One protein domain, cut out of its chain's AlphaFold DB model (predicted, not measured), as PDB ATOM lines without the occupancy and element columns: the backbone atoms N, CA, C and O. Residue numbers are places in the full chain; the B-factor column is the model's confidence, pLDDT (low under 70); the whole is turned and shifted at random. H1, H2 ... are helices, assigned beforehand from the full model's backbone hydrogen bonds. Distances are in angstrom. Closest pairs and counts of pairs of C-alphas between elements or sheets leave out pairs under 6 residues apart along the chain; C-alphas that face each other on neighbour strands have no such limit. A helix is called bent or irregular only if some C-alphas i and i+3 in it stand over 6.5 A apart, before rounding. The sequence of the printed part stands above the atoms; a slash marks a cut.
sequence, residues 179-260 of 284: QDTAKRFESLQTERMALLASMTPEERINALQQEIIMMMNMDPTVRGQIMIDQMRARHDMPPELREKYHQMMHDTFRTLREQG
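Overview. This is residues 179 to 260 of the 284 residues of an uncharacterized protein of Armatimonadetes bacterium (UniProt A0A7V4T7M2). Four helices are joined end to end by tight links into a loose, open frame with an empty middle. H1 and H2 meet near their ends as a narrow V, and H2, H3 and H4 follow one another as three sides of the frame, turning a corner at each link. The printed part has 82 residues with four named helices, H1, H2, H3 and H4 along the chain, and no named strand; the class is all helix. The whole is loose, with a radius of gyration of the C-alphas of 15.9 A and spans of 41 by 35 by 26 A.

Arrangement. H1, residues 179 to 198, and H2, residues 201 to 217, are close but not clearly touching; their closest C-alphas, of Leu 196 and Arg 204, are 6.0 A apart. They run opposite ways at a steep tilt of 37 degrees, only just past shallow. H2 and H3, residues 220 to 235, are also close but not clearly touching, with the closest C-alphas, of Met 215 and Arg 223, 6.9 A apart. They run opposite ways at a steep tilt of 61 degrees. H3 and H4, residues 239 to 258, are only just apart, at 8.2 A between their closest C-alphas. H1 is apart from H3 and H4, and H2 is apart from H4. In H1, H2, H3 and H4 every O i to N i+4 pair is within hydrogen-bond range.

Along the chain. H1 begins at C-alpha 179 (-37.712, 27.250, -30.377) and is 28.9 A long from first to last C-alpha. H2 measures 24.6 A and H3 22.5 A in the same way. H4, 28.8 A, ends at C-alpha 258 (-44.617, 48.938, -66.168). No helix is bent.

Size, cuts and confidence. The two C-alphas farthest apart, of Gln 179 and Gly 260, are 43.1 A apart. The printed part has no cut and no long link. Its mean pLDDT is 89.3, and residue 179 is the one printed residue under 70.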
ATOM      1  N   GLN A 179     -37.237  27.956 -29.177       58.31
ATOM      2  CA  GLN A 179     -37.712  27.250 -30.377       58.31
ATOM      3  C   GLN A 179     -39.228  27.363 -30.567       58.31
ATOM      4  O   GLN A 179     -39.676  27.622 -31.682       58.31
ATOM      5  N   ASP A 180     -40.013  27.229 -29.498       77.88
ATOM      6  CA  ASP A 180     -41.470  27.369 -29.586       77.88
ATOM      7  C   ASP A 180     -41.881  28.821 -29.839       77.88
ATOM      8  O   ASP A 180     -42.797  29.086 -30.619       77.88
ATOM      9  N   THR A 181     -41.153  29.776 -29.257       79.38
ATOM     10  CA  THR A 181     -41.377  31.205 -29.508       79.38
ATOM     11  C   THR A 181     -41.028  31.583 -30.947       79.38
ATOM     12  O   THR A 181     -41.802  32.289 -31.591       79.38
ATOM     13  N   ALA A 182     -39.918  31.072 -31.491       81.50
ATOM     14  CA  ALA A 182     -39.519  31.310 -32.877       81.50
ATOM     15  C   ALA A 182     -40.527  30.721 -33.875       81.50
ATOM     16  O   ALA A 182     -40.962  31.425 -34.783       81.50
ATOM     17  N   LYS A 183     -40.972  29.473 -33.665       86.62
ATOM     18  CA  LYS A 183     -42.005  28.836 -34.503       86.62
ATOM     19  C   LYS A 183     -43.334  29.584 -34.445       86.62
ATOM     20  O   LYS A 183     -43.991  29.770 -35.464       86.62
ATOM     21  N   ARG A 184     -43.729  30.045 -33.256       84.69
ATOM     22  CA  ARG A 184     -44.944  30.847 -33.089       84.69
ATOM     23  C   ARG A 184     -44.825  32.211 -33.765       84.69
ATOM     24  O   ARG A 184     -45.793  32.693 -34.348       84.69
ATOM     25  N   PHE A 185     -43.661  32.848 -33.687       88.44
ATOM     26  CA  PHE A 185     -43.420  34.099 -34.394       88.44
ATOM     27  C   PHE A 185     -43.513  33.892 -35.908       88.44
ATOM     28  O   PHE A 185     -44.193  34.662 -36.578       88.44
ATOM     29  N   GLU A 186     -42.917  32.821 -36.435       87.62
ATOM     30  CA  GLU A 186     -43.021  32.449 -37.847       87.62
ATOM     31  C   GLU A 186     -44.481  32.256 -38.282       87.62
ATOM     32  O   GLU A 186     -44.911  32.885 -39.249       87.62
ATOM     33  N   SER A 187     -45.283  31.491 -37.527       87.44
ATOM     34  CA  SER A 187     -46.699  31.289 -37.861       87.44
ATOM     35  C   SER A 187     -47.492  32.597 -37.869       87.44
ATOM     36  O   SER A 187     -48.310  32.815 -38.759       87.44
ATOM     37  N   LEU A 188     -47.214  33.496 -36.917       89.69
ATOM     38  CA  LEU A 188     -47.850  34.816 -36.869       89.69
ATOM     39  C   LEU A 188     -47.420  35.704 -38.043       89.69
ATOM     40  O   LEU A 188     -48.234  36.469 -38.550       89.69
ATOM     41  N   GLN A 189     -46.172  35.601 -38.512       89.00
ATOM     42  CA  GLN A 189     -45.730  36.312 -39.716       89.00
ATOM     43  C   GLN A 189     -46.448  35.793 -40.966       89.00
ATOM     44  O   GLN A 189     -46.887  36.599 -41.787       89.00
ATOM     45  N   THR A 190     -46.619  34.473 -41.104       90.38
ATOM     46  CA  THR A 190     -47.376  33.879 -42.216       90.38
ATOM     47  C   THR A 190     -48.837  34.322 -42.201       90.38
ATOM     48  O   THR A 190     -49.352  34.769 -43.226       90.38
ATOM     49  N   GLU A 191     -49.490  34.260 -41.039       91.00
ATOM     50  CA  GLU A 191     -50.875  34.706 -40.868       91.00
ATOM     51  C   GLU A 191     -51.022  36.203 -41.171       91.00
ATOM     52  O   GLU A 191     -51.909  36.600 -41.926       91.00
ATOM     53  N   ARG A 192     -50.091  37.034 -40.681       93.19
ATOM     54  CA  ARG A 192     -50.046  38.471 -40.986       93.19
ATOM     55  C   ARG A 192     -49.984  38.733 -42.489       93.19
ATOM     56  O   ARG A 192     -50.695  39.602 -42.987       93.19
ATOM     57  N   MET A 193     -49.141  38.000 -43.218       90.75
ATOM     58  CA  MET A 193     -49.019  38.161 -44.670       90.75
ATOM     59  C   MET A 193     -50.278  37.712 -45.413       90.75
ATOM     60  O   MET A 193     -50.703  38.400 -46.339       90.75
ATOM     61  N   ALA A 194     -50.909  36.616 -44.982       93.62
ATOM     62  CA  ALA A 194     -52.174  36.156 -45.552       93.62
ATOM     63  C   ALA A 194     -53.302  37.179 -45.341       93.62
ATOM     64  O   ALA A 194     -54.042  37.488 -46.275       93.62
ATOM     65  N   LEU A 195     -53.387  37.764 -44.141       92.06
ATOM     66  CA  LEU A 195     -54.358  38.812 -43.830       92.06
ATOM     67  C   LEU A 195     -54.126  40.063 -44.676       92.06
ATOM     68  O   LEU A 195     -55.062  40.541 -45.313       92.06
ATOM     69  N   LEU A 196     -52.885  40.548 -44.766       91.88
ATOM     70  CA  LEU A 196     -52.559  41.699 -45.611       91.88
ATOM     71  C   LEU A 196     -52.906  41.437 -47.084       91.88
ATOM     72  O   LEU A 196     -53.453  42.317 -47.744       91.88
ATOM     73  N   ALA A 197     -52.662  40.227 -47.595       92.75
ATOM     74  CA  ALA A 197     -53.038  39.856 -48.959       92.75
ATOM     75  C   ALA A 197     -54.562  39.868 -49.192       92.75
ATOM     76  O   ALA A 197     -55.001  40.171 -50.300       92.75
ATOM     77  N   SER A 198     -55.357  39.574 -48.159       94.00
ATOM     78  CA  SER A 198     -56.827  39.561 -48.225       94.00
ATOM     79  C   SER A 198     -57.487  40.940 -48.087       94.00
ATOM     80  O   SER A 198     -58.656  41.094 -48.430       94.00
ATOM     81  N   MET A 199     -56.749  41.941 -47.602       93.69
ATOM     82  CA  MET A 199     -57.244  43.304 -47.384       93.69
ATOM     83  C   MET A 199     -57.234  44.139 -48.668       93.69
ATOM     84  O   MET A 199     -56.429  43.922 -49.580       93.69
ATOM     85  N   THR A 200     -58.077  45.169 -48.709       95.69
ATOM     86  CA  THR A 200     -58.013  46.206 -49.748       95.69
ATOM     87  C   THR A 200     -56.735  47.060 -49.616       95.69
ATOM     88  O   THR A 200     -56.092  47.067 -48.561       95.69
ATOM     89  N   PRO A 201     -56.318  47.801 -50.665       90.88
ATOM     90  CA  PRO A 201     -55.145  48.674 -50.588       90.88
ATOM     91  C   PRO A 201     -55.213  49.721 -49.467       90.88
ATOM     92  O   PRO A 201     -54.215  49.928 -48.781       90.88
ATOM     93  N   GLU A 202     -56.373  50.346 -49.250       92.12
ATOM     94  CA  GLU A 202     -56.553  51.353 -48.194       92.12
ATOM     95  C   GLU A 202     -56.466  50.733 -46.794       92.12
ATOM     96  O   GLU A 202     -55.771  51.256 -45.923       92.12
ATOM     97  N   GLU A 203     -57.095  49.574 -46.585       91.38
ATOM     98  CA  GLU A 203     -57.003  48.833 -45.322       91.38
ATOM     99  C   GLU A 203     -55.567  48.399 -45.024       91.38
ATOM    100  O   GLU A 203     -55.110  48.541 -43.889       91.38
ATOM    101  N   ARG A 204     -54.821  47.949 -46.043       92.69
ATOM    102  CA  ARG A 204     -53.391  47.651 -45.892       92.69
ATOM    103  C   ARG A 204     -52.595  48.882 -45.470       92.69
ATOM    104  O   ARG A 204     -51.754  48.770 -44.583       92.69
ATOM    105  N   ILE A 205     -52.841  50.043 -46.080       90.44
ATOM    106  CA  ILE A 205     -52.145  51.290 -45.723       90.44
ATOM    107  C   ILE A 205     -52.427  51.655 -44.263       90.44
ATOM    108  O   ILE A 205     -51.490  51.925 -43.513       90.44
ATOM    109  N   ASN A 206     -53.688  51.592 -43.834       92.88
ATOM    110  CA  ASN A 206     -54.068  51.873 -42.449       92.88
ATOM    111  C   ASN A 206     -53.434  50.876 -41.467       92.88
ATOM    112  O   ASN A 206     -52.913  51.285 -40.429       92.88
ATOM    113  N   ALA A 207     -53.416  49.582 -41.799       91.12
ATOM    114  CA  ALA A 207     -52.773  48.557 -40.979       91.12
ATOM    115  C   ALA A 207     -51.264  48.817 -40.812       91.12
ATOM    116  O   ALA A 207     -50.742  48.749 -39.698       91.12
ATOM    117  N   LEU A 208     -50.574  49.192 -41.894       92.31
ATOM    118  CA  LEU A 208     -49.150  49.540 -41.858       92.31
ATOM    119  C   LEU A 208     -48.886  50.824 -41.055       92.31
ATOM    120  O   LEU A 208     -47.914  50.891 -40.307       92.31
ATOM    121  N   GLN A 209     -49.757  51.831 -41.154       91.44
ATOM    122  CA  GLN A 209     -49.652  53.043 -40.333       91.44
ATOM    123  C   GLN A 209     -49.798  52.735 -38.837       91.44
ATOM    124  O   GLN A 209     -49.040  53.268 -38.026       91.44
ATOM    125  N   GLN A 210     -50.721  51.845 -38.463       92.50
ATOM    126  CA  GLN A 210     -50.868  51.404 -37.073       92.50
ATOM    127  C   GLN A 210     -49.632  50.651 -36.576       92.50
ATOM    128  O   GLN A 210     -49.191  50.893 -35.455       92.50
ATOM    129  N   GLU A 211     -49.016  49.805 -37.408       90.25
ATOM    130  CA  GLU A 211     -47.754  49.137 -37.067       90.25
ATOM    131  C   GLU A 211     -46.632  50.152 -36.784       90.25
ATOM    132  O   GLU A 211     -45.913  50.024 -35.790       90.25
ATOM    133  N   ILE A 212     -46.526  51.207 -37.600       91.94
ATOM    134  CA  ILE A 212     -45.558  52.293 -37.381       91.94
ATOM    135  C   ILE A 212     -45.824  52.996 -36.044       91.94
ATOM    136  O   ILE A 212     -44.890  53.201 -35.268       91.94
ATOM    137  N   ILE A 213     -47.082  53.324 -35.731       91.94
ATOM    138  CA  ILE A 213     -47.459  53.970 -34.461       91.94
ATOM    139  C   ILE A 213     -47.131  53.065 -33.266       91.94
ATOM    140  O   ILE A 213     -46.560  53.528 -32.277       91.94
ATOM    141  N   MET A 214     -47.432  51.769 -33.357       89.88
ATOM    142  CA  MET A 214     -47.087  50.797 -32.316       89.88
ATOM    143  C   MET A 214     -45.575  50.726 -32.095       89.88
ATOM    144  O   MET A 214     -45.120  50.726 -30.952       89.88
ATOM    145  N   MET A 215     -44.783  50.730 -33.172       90.12
ATOM    146  CA  MET A 215     -43.324  50.764 -33.075       90.12
ATOM    147  C   MET A 215     -42.819  52.078 -32.464       90.12
ATOM    148  O   MET A 215     -41.855  52.067 -31.702       90.12
ATOM    149  N   MET A 216     -43.461  53.213 -32.755       91.75
ATOM    150  CA  MET A 216     -43.103  54.510 -32.173       91.75
ATOM    151  C   MET A 216     -43.391  54.589 -30.672       91.75
ATOM    152  O   MET A 216     -42.593  55.187 -29.951       91.75
ATOM    153  N   ASN A 217     -44.484  53.967 -30.227       92.69
ATOM    154  CA  ASN A 217     -44.922  53.941 -28.829       92.69
ATOM    155  C   ASN A 217     -44.229  52.861 -27.986       92.69
ATOM    156  O   ASN A 217     -44.419  52.809 -26.772       92.69
ATOM    157  N   MET A 218     -43.445  51.986 -28.615       89.81
ATOM    158  CA  MET A 218     -42.628  51.000 -27.917       89.81
ATOM    159  C   MET A 218     -41.518  51.680 -27.108       89.81
ATOM    160  O   MET A 218     -41.052  52.766 -27.461       89.81
ATOM    161  N   ASP A 219     -41.055  51.009 -26.051       95.69
ATOM    162  CA  ASP A 219     -39.899  51.462 -25.279       95.69
ATOM    163  C   ASP A 219     -38.698  51.785 -26.206       95.69
ATOM    164  O   ASP A 219     -38.352  50.960 -27.065       95.69
ATOM    165  N   PRO A 220     -38.045  52.958 -26.061       91.06
ATOM    166  CA  PRO A 220     -36.960  53.378 -26.948       91.06
ATOM    167  C   PRO A 220     -35.784  52.400 -27.004       91.06
ATOM    168  O   PRO A 220     -35.163  52.264 -28.062       91.06
ATOM    169  N   THR A 221     -35.485  51.716 -25.898       93.38
ATOM    170  CA  THR A 221     -34.382  50.752 -25.807       93.38
ATOM    171  C   THR A 221     -34.725  49.489 -26.582       93.38
ATOM    172  O   THR A 221     -33.936  49.037 -27.412       93.38
ATOM    173  N   VAL A 222     -35.932  48.954 -26.374       90.12
ATOM    174  CA  VAL A 222     -36.417  47.768 -27.097       90.12
ATOM    175  C   VAL A 222     -36.503  48.049 -28.595       90.12
ATOM    176  O   VAL A 222     -36.016  47.259 -29.403       90.12
ATOM    177  N   ARG A 223     -37.043  49.210 -28.978       92.19
ATOM    178  CA  ARG A 223     -37.091  49.650 -30.377       92.19
ATOM    179  C   ARG A 223     -35.695  49.733 -30.995       92.19
ATOM    180  O   ARG A 223     -35.494  49.253 -32.107       92.19
ATOM    181  N   GLY A 224     -34.738  50.326 -30.278       92.38
ATOM    182  CA  GLY A 224     -33.346  50.415 -30.718       92.38
ATOM    183  C   GLY A 224     -32.723  49.039 -30.947       92.38
ATOM    184  O   GLY A 224     -32.104  48.812 -31.985       92.38
ATOM    185  N   GLN A 225     -32.959  48.098 -30.031       90.44
ATOM    186  CA  GLN A 225     -32.456  46.733 -30.156       90.44
ATOM    187  C   GLN A 225     -33.056  46.009 -31.366       90.44
ATOM    188  O   GLN A 225     -32.312  45.445 -32.162       90.44
ATOM    189  N   ILE A 226     -34.375  46.101 -31.572       92.12
ATOM    190  CA  ILE A 226     -35.041  45.513 -32.746       92.12
ATOM    191  C   ILE A 226     -34.444  46.069 -34.044       92.12
ATOM    192  O   ILE A 226     -34.201  45.315 -34.986       92.12
ATOM    193  N   MET A 227     -34.174  47.376 -34.111       91.31
ATOM    194  CA  MET A 227     -33.551  47.984 -35.290       91.31
ATOM    195  C   MET A 227     -32.130  47.458 -35.531       91.31
ATOM    196  O   MET A 227     -31.782  47.156 -36.674       91.31
ATOM    197  N   ILE A 228     -31.321  47.317 -34.477       91.81
ATOM    198  CA  ILE A 228     -29.972  46.738 -34.559       91.81
ATOM    199  C   ILE A 228     -30.045  45.283 -35.036       91.81
ATOM    200  O   ILE A 228     -29.327  44.907 -35.963       91.81
ATOM    201  N   ASP A 229     -30.947  44.486 -34.468       92.19
ATOM    202  CA  ASP A 229     -31.117  43.076 -34.820       92.19
ATOM    203  C   ASP A 229     -31.588  42.913 -36.272       92.19
ATOM    204  O   ASP A 229     -31.085  42.051 -36.993       92.19
ATOM    205  N   GLN A 230     -32.475  43.788 -36.759       88.19
ATOM    206  CA  GLN A 230     -32.874  43.821 -38.170       88.19
ATOM    207  C   GLN A 230     -31.715  44.192 -39.101       88.19
ATOM    208  O   GLN A 230     -31.576  43.611 -40.180       88.19
ATOM    209  N   MET A 231     -30.883  45.165 -38.716       90.56
ATOM    210  CA  MET A 231     -29.690  45.512 -39.492       90.56
ATOM    211  C   MET A 231     -28.718  44.339 -39.550       90.56
ATOM    212  O   MET A 231     -28.241  43.999 -40.633       90.56
ATOM    213  N   ARG A 232     -28.490  43.679 -38.413       90.81
ATOM    214  CA  ARG A 232     -27.634  42.502 -38.316       90.81
ATOM    215  C   ARG A 232     -28.161  41.344 -39.156       90.81
ATOM    216  O   ARG A 232     -27.410  40.804 -39.950       90.81
ATOM    217  N   ALA A 233     -29.452  41.031 -39.081       89.00
ATOM    218  CA  ALA A 233     -30.062  39.971 -39.885       89.00
ATOM    219  C   ALA A 233     -29.914  40.211 -41.399       89.00
ATOM    220  O   ALA A 233     -29.678  39.274 -42.159       89.00
ATOM    221  N   ARG A 234     -30.006  41.469 -41.857       86.12
ATOM    222  CA  ARG A 234     -29.742  41.822 -43.266       86.12
ATOM    223  C   ARG A 234     -28.256  41.715 -43.624       86.12
ATOM    224  O   ARG A 234     -27.920  41.265 -44.724       86.12
ATOM    225  N   HIS A 235     -27.374  42.127 -42.718       89.00
ATOM    226  CA  HIS A 235     -25.924  42.057 -42.908       89.00
ATOM    227  C   HIS A 235     -25.395  40.615 -42.919       89.00
ATOM    228  O   HIS A 235     -24.570  40.272 -43.763       89.00
ATOM    229  N   ASP A 236     -25.941  39.760 -42.062       90.25
ATOM    230  CA  ASP A 236     -25.545  38.358 -41.899       90.25
ATOM    231  C   ASP A 236     -26.293  37.424 -42.871       90.25
ATOM    232  O   ASP A 236     -26.106  36.207 -42.851       90.25
ATOM    233  N   MET A 237     -27.142  37.975 -43.748       89.81
ATOM    234  CA  MET A 237     -27.855  37.208 -44.767       89.81
ATOM    235  C   MET A 237     -26.860  36.466 -45.682       89.81
ATOM    236  O   MET A 237     -25.962  37.115 -46.235       89.81
ATOM    237  N   PRO A 238     -27.028  35.143 -45.897       93.06
ATOM    238  CA  PRO A 238     -26.166  34.376 -46.790       93.06
ATOM    239  C   PRO A 238     -26.099  35.005 -48.191       93.06
ATOM    240  O   PRO A 238     -27.136  35.469 -48.679       93.06
ATOM    241  N   PRO A 239     -24.931  35.000 -48.867       89.19
ATOM    242  CA  PRO A 239     -24.762  35.651 -50.169       89.19
ATOM    243  C   PRO A 239     -25.804  35.225 -51.212       89.19
ATOM    244  O   PRO A 239     -26.394  36.078 -51.868       89.19
ATOM    245  N   GLU A 240     -26.105  33.928 -51.285       92.50
ATOM    246  CA  GLU A 240     -27.097  33.372 -52.215       92.50
ATOM    247  C   GLU A 240     -28.516  33.893 -51.943       92.50
ATOM    248  O   GLU A 240     -29.259  34.248 -52.861       92.50
ATOM    249  N   LEU A 241     -28.906  33.978 -50.667       89.00
ATOM    250  CA  LEU A 241     -30.226  34.476 -50.283       89.00
ATOM    251  C   LEU A 241     -30.345  35.976 -50.557       89.00
ATOM    252  O   LEU A 241     -31.389  36.438 -51.020       89.00
ATOM    253  N   ARG A 242     -29.266  36.724 -50.309       86.56
ATOM    254  CA  ARG A 242     -29.186  38.153 -50.606       86.56
ATOM    255  C   ARG A 242     -29.358  38.415 -52.098       86.56
ATOM    256  O   ARG A 242     -30.153  39.275 -52.467       86.56
ATOM    257  N   GLU A 243     -28.665  37.667 -52.949       88.88
ATOM    258  CA  GLU A 243     -28.777  37.799 -54.404       88.88
ATOM    259  C   GLU A 243     -30.197  37.489 -54.893       88.88
ATOM    260  O   GLU A 243     -30.804  38.301 -55.595       88.88
ATOM    261  N   LYS A 244     -30.784  36.382 -54.423       91.75
ATOM    262  CA  LYS A 244     -32.172  36.020 -54.737       91.75
ATOM    263  C   LYS A 244     -33.171  37.093 -54.295       91.75
ATOM    264  O   LYS A 244     -34.112  37.401 -55.026       91.75
ATOM    265  N   TYR A 245     -32.976  37.666 -53.107       87.56
ATOM    266  CA  TYR A 245     -33.805  38.760 -52.608       87.56
ATOM    267  C   TYR A 245     -33.694  40.002 -53.503       87.56
ATOM    268  O   TYR A 245     -34.715  40.560 -53.898       87.56
ATOM    269  N   HIS A 246     -32.476  40.404 -53.882       87.00
ATOM    270  CA  HIS A 246     -32.272  41.532 -54.793       87.00
ATOM    271  C   HIS A 246     -32.938  41.305 -56.147       87.00
ATOM    272  O   HIS A 246     -33.632  42.198 -56.632       87.00
ATOM    273  N   GLN A 247     -32.783  40.116 -56.730       90.94
ATOM    274  CA  GLN A 247     -33.406  39.769 -58.004       90.94
ATOM    275  C   GLN A 247     -34.936  39.874 -57.930       90.94
ATOM    276  O   GLN A 247     -35.551  40.551 -58.752       90.94
ATOM    277  N   MET A 248     -35.545  39.296 -56.889       91.62
ATOM    278  CA  MET A 248     -36.993  39.364 -56.674       91.62
ATOM    279  C   MET A 248     -37.493  40.806 -56.533       91.62
ATOM    280  O   MET A 248     -38.511  41.174 -57.125       91.62
ATOM    281  N   MET A 249     -36.779  41.640 -55.773       88.19
ATOM    282  CA  MET A 249     -37.137  43.050 -55.625       88.19
ATOM    283  C   MET A 249     -37.008  43.794 -56.958       88.19
ATOM    284  O   MET A 249     -37.916  44.543 -57.313       88.19
ATOM    285  N   HIS A 250     -35.937  43.563 -57.725       86.50
ATOM    286  CA  HIS A 250     -35.762  44.158 -59.052       86.50
ATOM    287  C   HIS A 250     -36.921  43.826 -59.995       86.50
ATOM    288  O   HIS A 250     -37.460  44.730 -60.637       86.50
ATOM    289  N   ASP A 251     -37.333  42.562 -60.050       90.69
ATOM    290  CA  ASP A 251     -38.434  42.124 -60.909       90.69
ATOM    291  C   ASP A 251     -39.779  42.704 -60.448       90.69
ATOM    292  O   ASP A 251     -40.576  43.170 -61.269       90.69
ATOM    293  N   THR A 252     -39.998  42.778 -59.133       87.75
ATOM    294  CA  THR A 252     -41.190  43.410 -58.548       87.75
ATOM    295  C   THR A 252     -41.262  44.893 -58.920       87.75
ATOM    296  O   THR A 252     -42.280  45.358 -59.431       87.75
ATOM    297  N   PHE A 253     -40.172  45.645 -58.735       83.25
ATOM    298  CA  PHE A 253     -40.120  47.070 -59.074       83.25
ATOM    299  C   PHE A 253     -40.264  47.330 -60.575       83.25
ATOM    300  O   PHE A 253     -40.922  48.300 -60.956       83.25
ATOM    301  N   ARG A 254     -39.683  46.476 -61.428       84.25
ATOM    302  CA  ARG A 254     -39.877  46.554 -62.882       84.25
ATOM    303  C   ARG A 254     -41.361  46.425 -63.223       84.25
ATOM    304  O   ARG A 254     -41.902  47.299 -63.892       84.25
ATOM    305  N   THR A 255     -42.018  45.407 -62.673       89.19
ATOM    306  CA  THR A 255     -43.446  45.142 -62.892       89.19
ATOM    307  C   THR A 255     -44.318  46.313 -62.437       89.19
ATOM    308  O   THR A 255     -45.173  46.782 -63.183       89.19
ATOM    309  N   LEU A 256     -44.076  46.852 -61.238       85.19
ATOM    310  CA  LEU A 256     -44.839  47.993 -60.718       85.19
ATOM    311  C   LEU A 256     -44.646  49.263 -61.559       85.19
ATOM    312  O   LEU A 256     -45.587  50.042 -61.726       85.19
ATOM    313  N   ARG A 257     -43.442  49.475 -62.109       82.81
ATOM    314  CA  ARG A 257     -43.156  50.590 -63.024       82.81
ATOM    315  C   ARG A 257     -43.907  50.439 -64.342       82.81
ATOM    316  O   ARG A 257     -44.509  51.402 -64.799       82.81
ATOM    317  N   GLU A 258     -43.883  49.247 -64.933       85.00
ATOM    318  CA  GLU A 258     -44.617  48.938 -66.168       85.00
ATOM    319  C   GLU A 258     -46.132  49.109 -65.987       85.00
ATOM    320  O   GLU A 258     -46.818  49.573 -66.894       85.00
ATOM    321  N   GLN A 259     -46.643  48.815 -64.790       86.06
ATOM    322  CA  GLN A 259     -48.048  49.007 -64.417       86.06
ATOM    323  C   GLN A 259     -48.399  50.452 -64.021       86.06
ATOM    324  O   GLN A 259     -49.551  50.724 -63.688       86.06
ATOM    325  N   GLY A 260     -47.434  51.380 -64.024       82.06
ATOM    326  CA  GLY A 260     -47.653  52.779 -63.637       82.06
ATOM    327  C   GLY A 260     -48.040  52.977 -62.166       82.06
ATOM    328  O   GLY A 260     -48.610  54.006 -61.819       82.06
TER     329      GLY A 260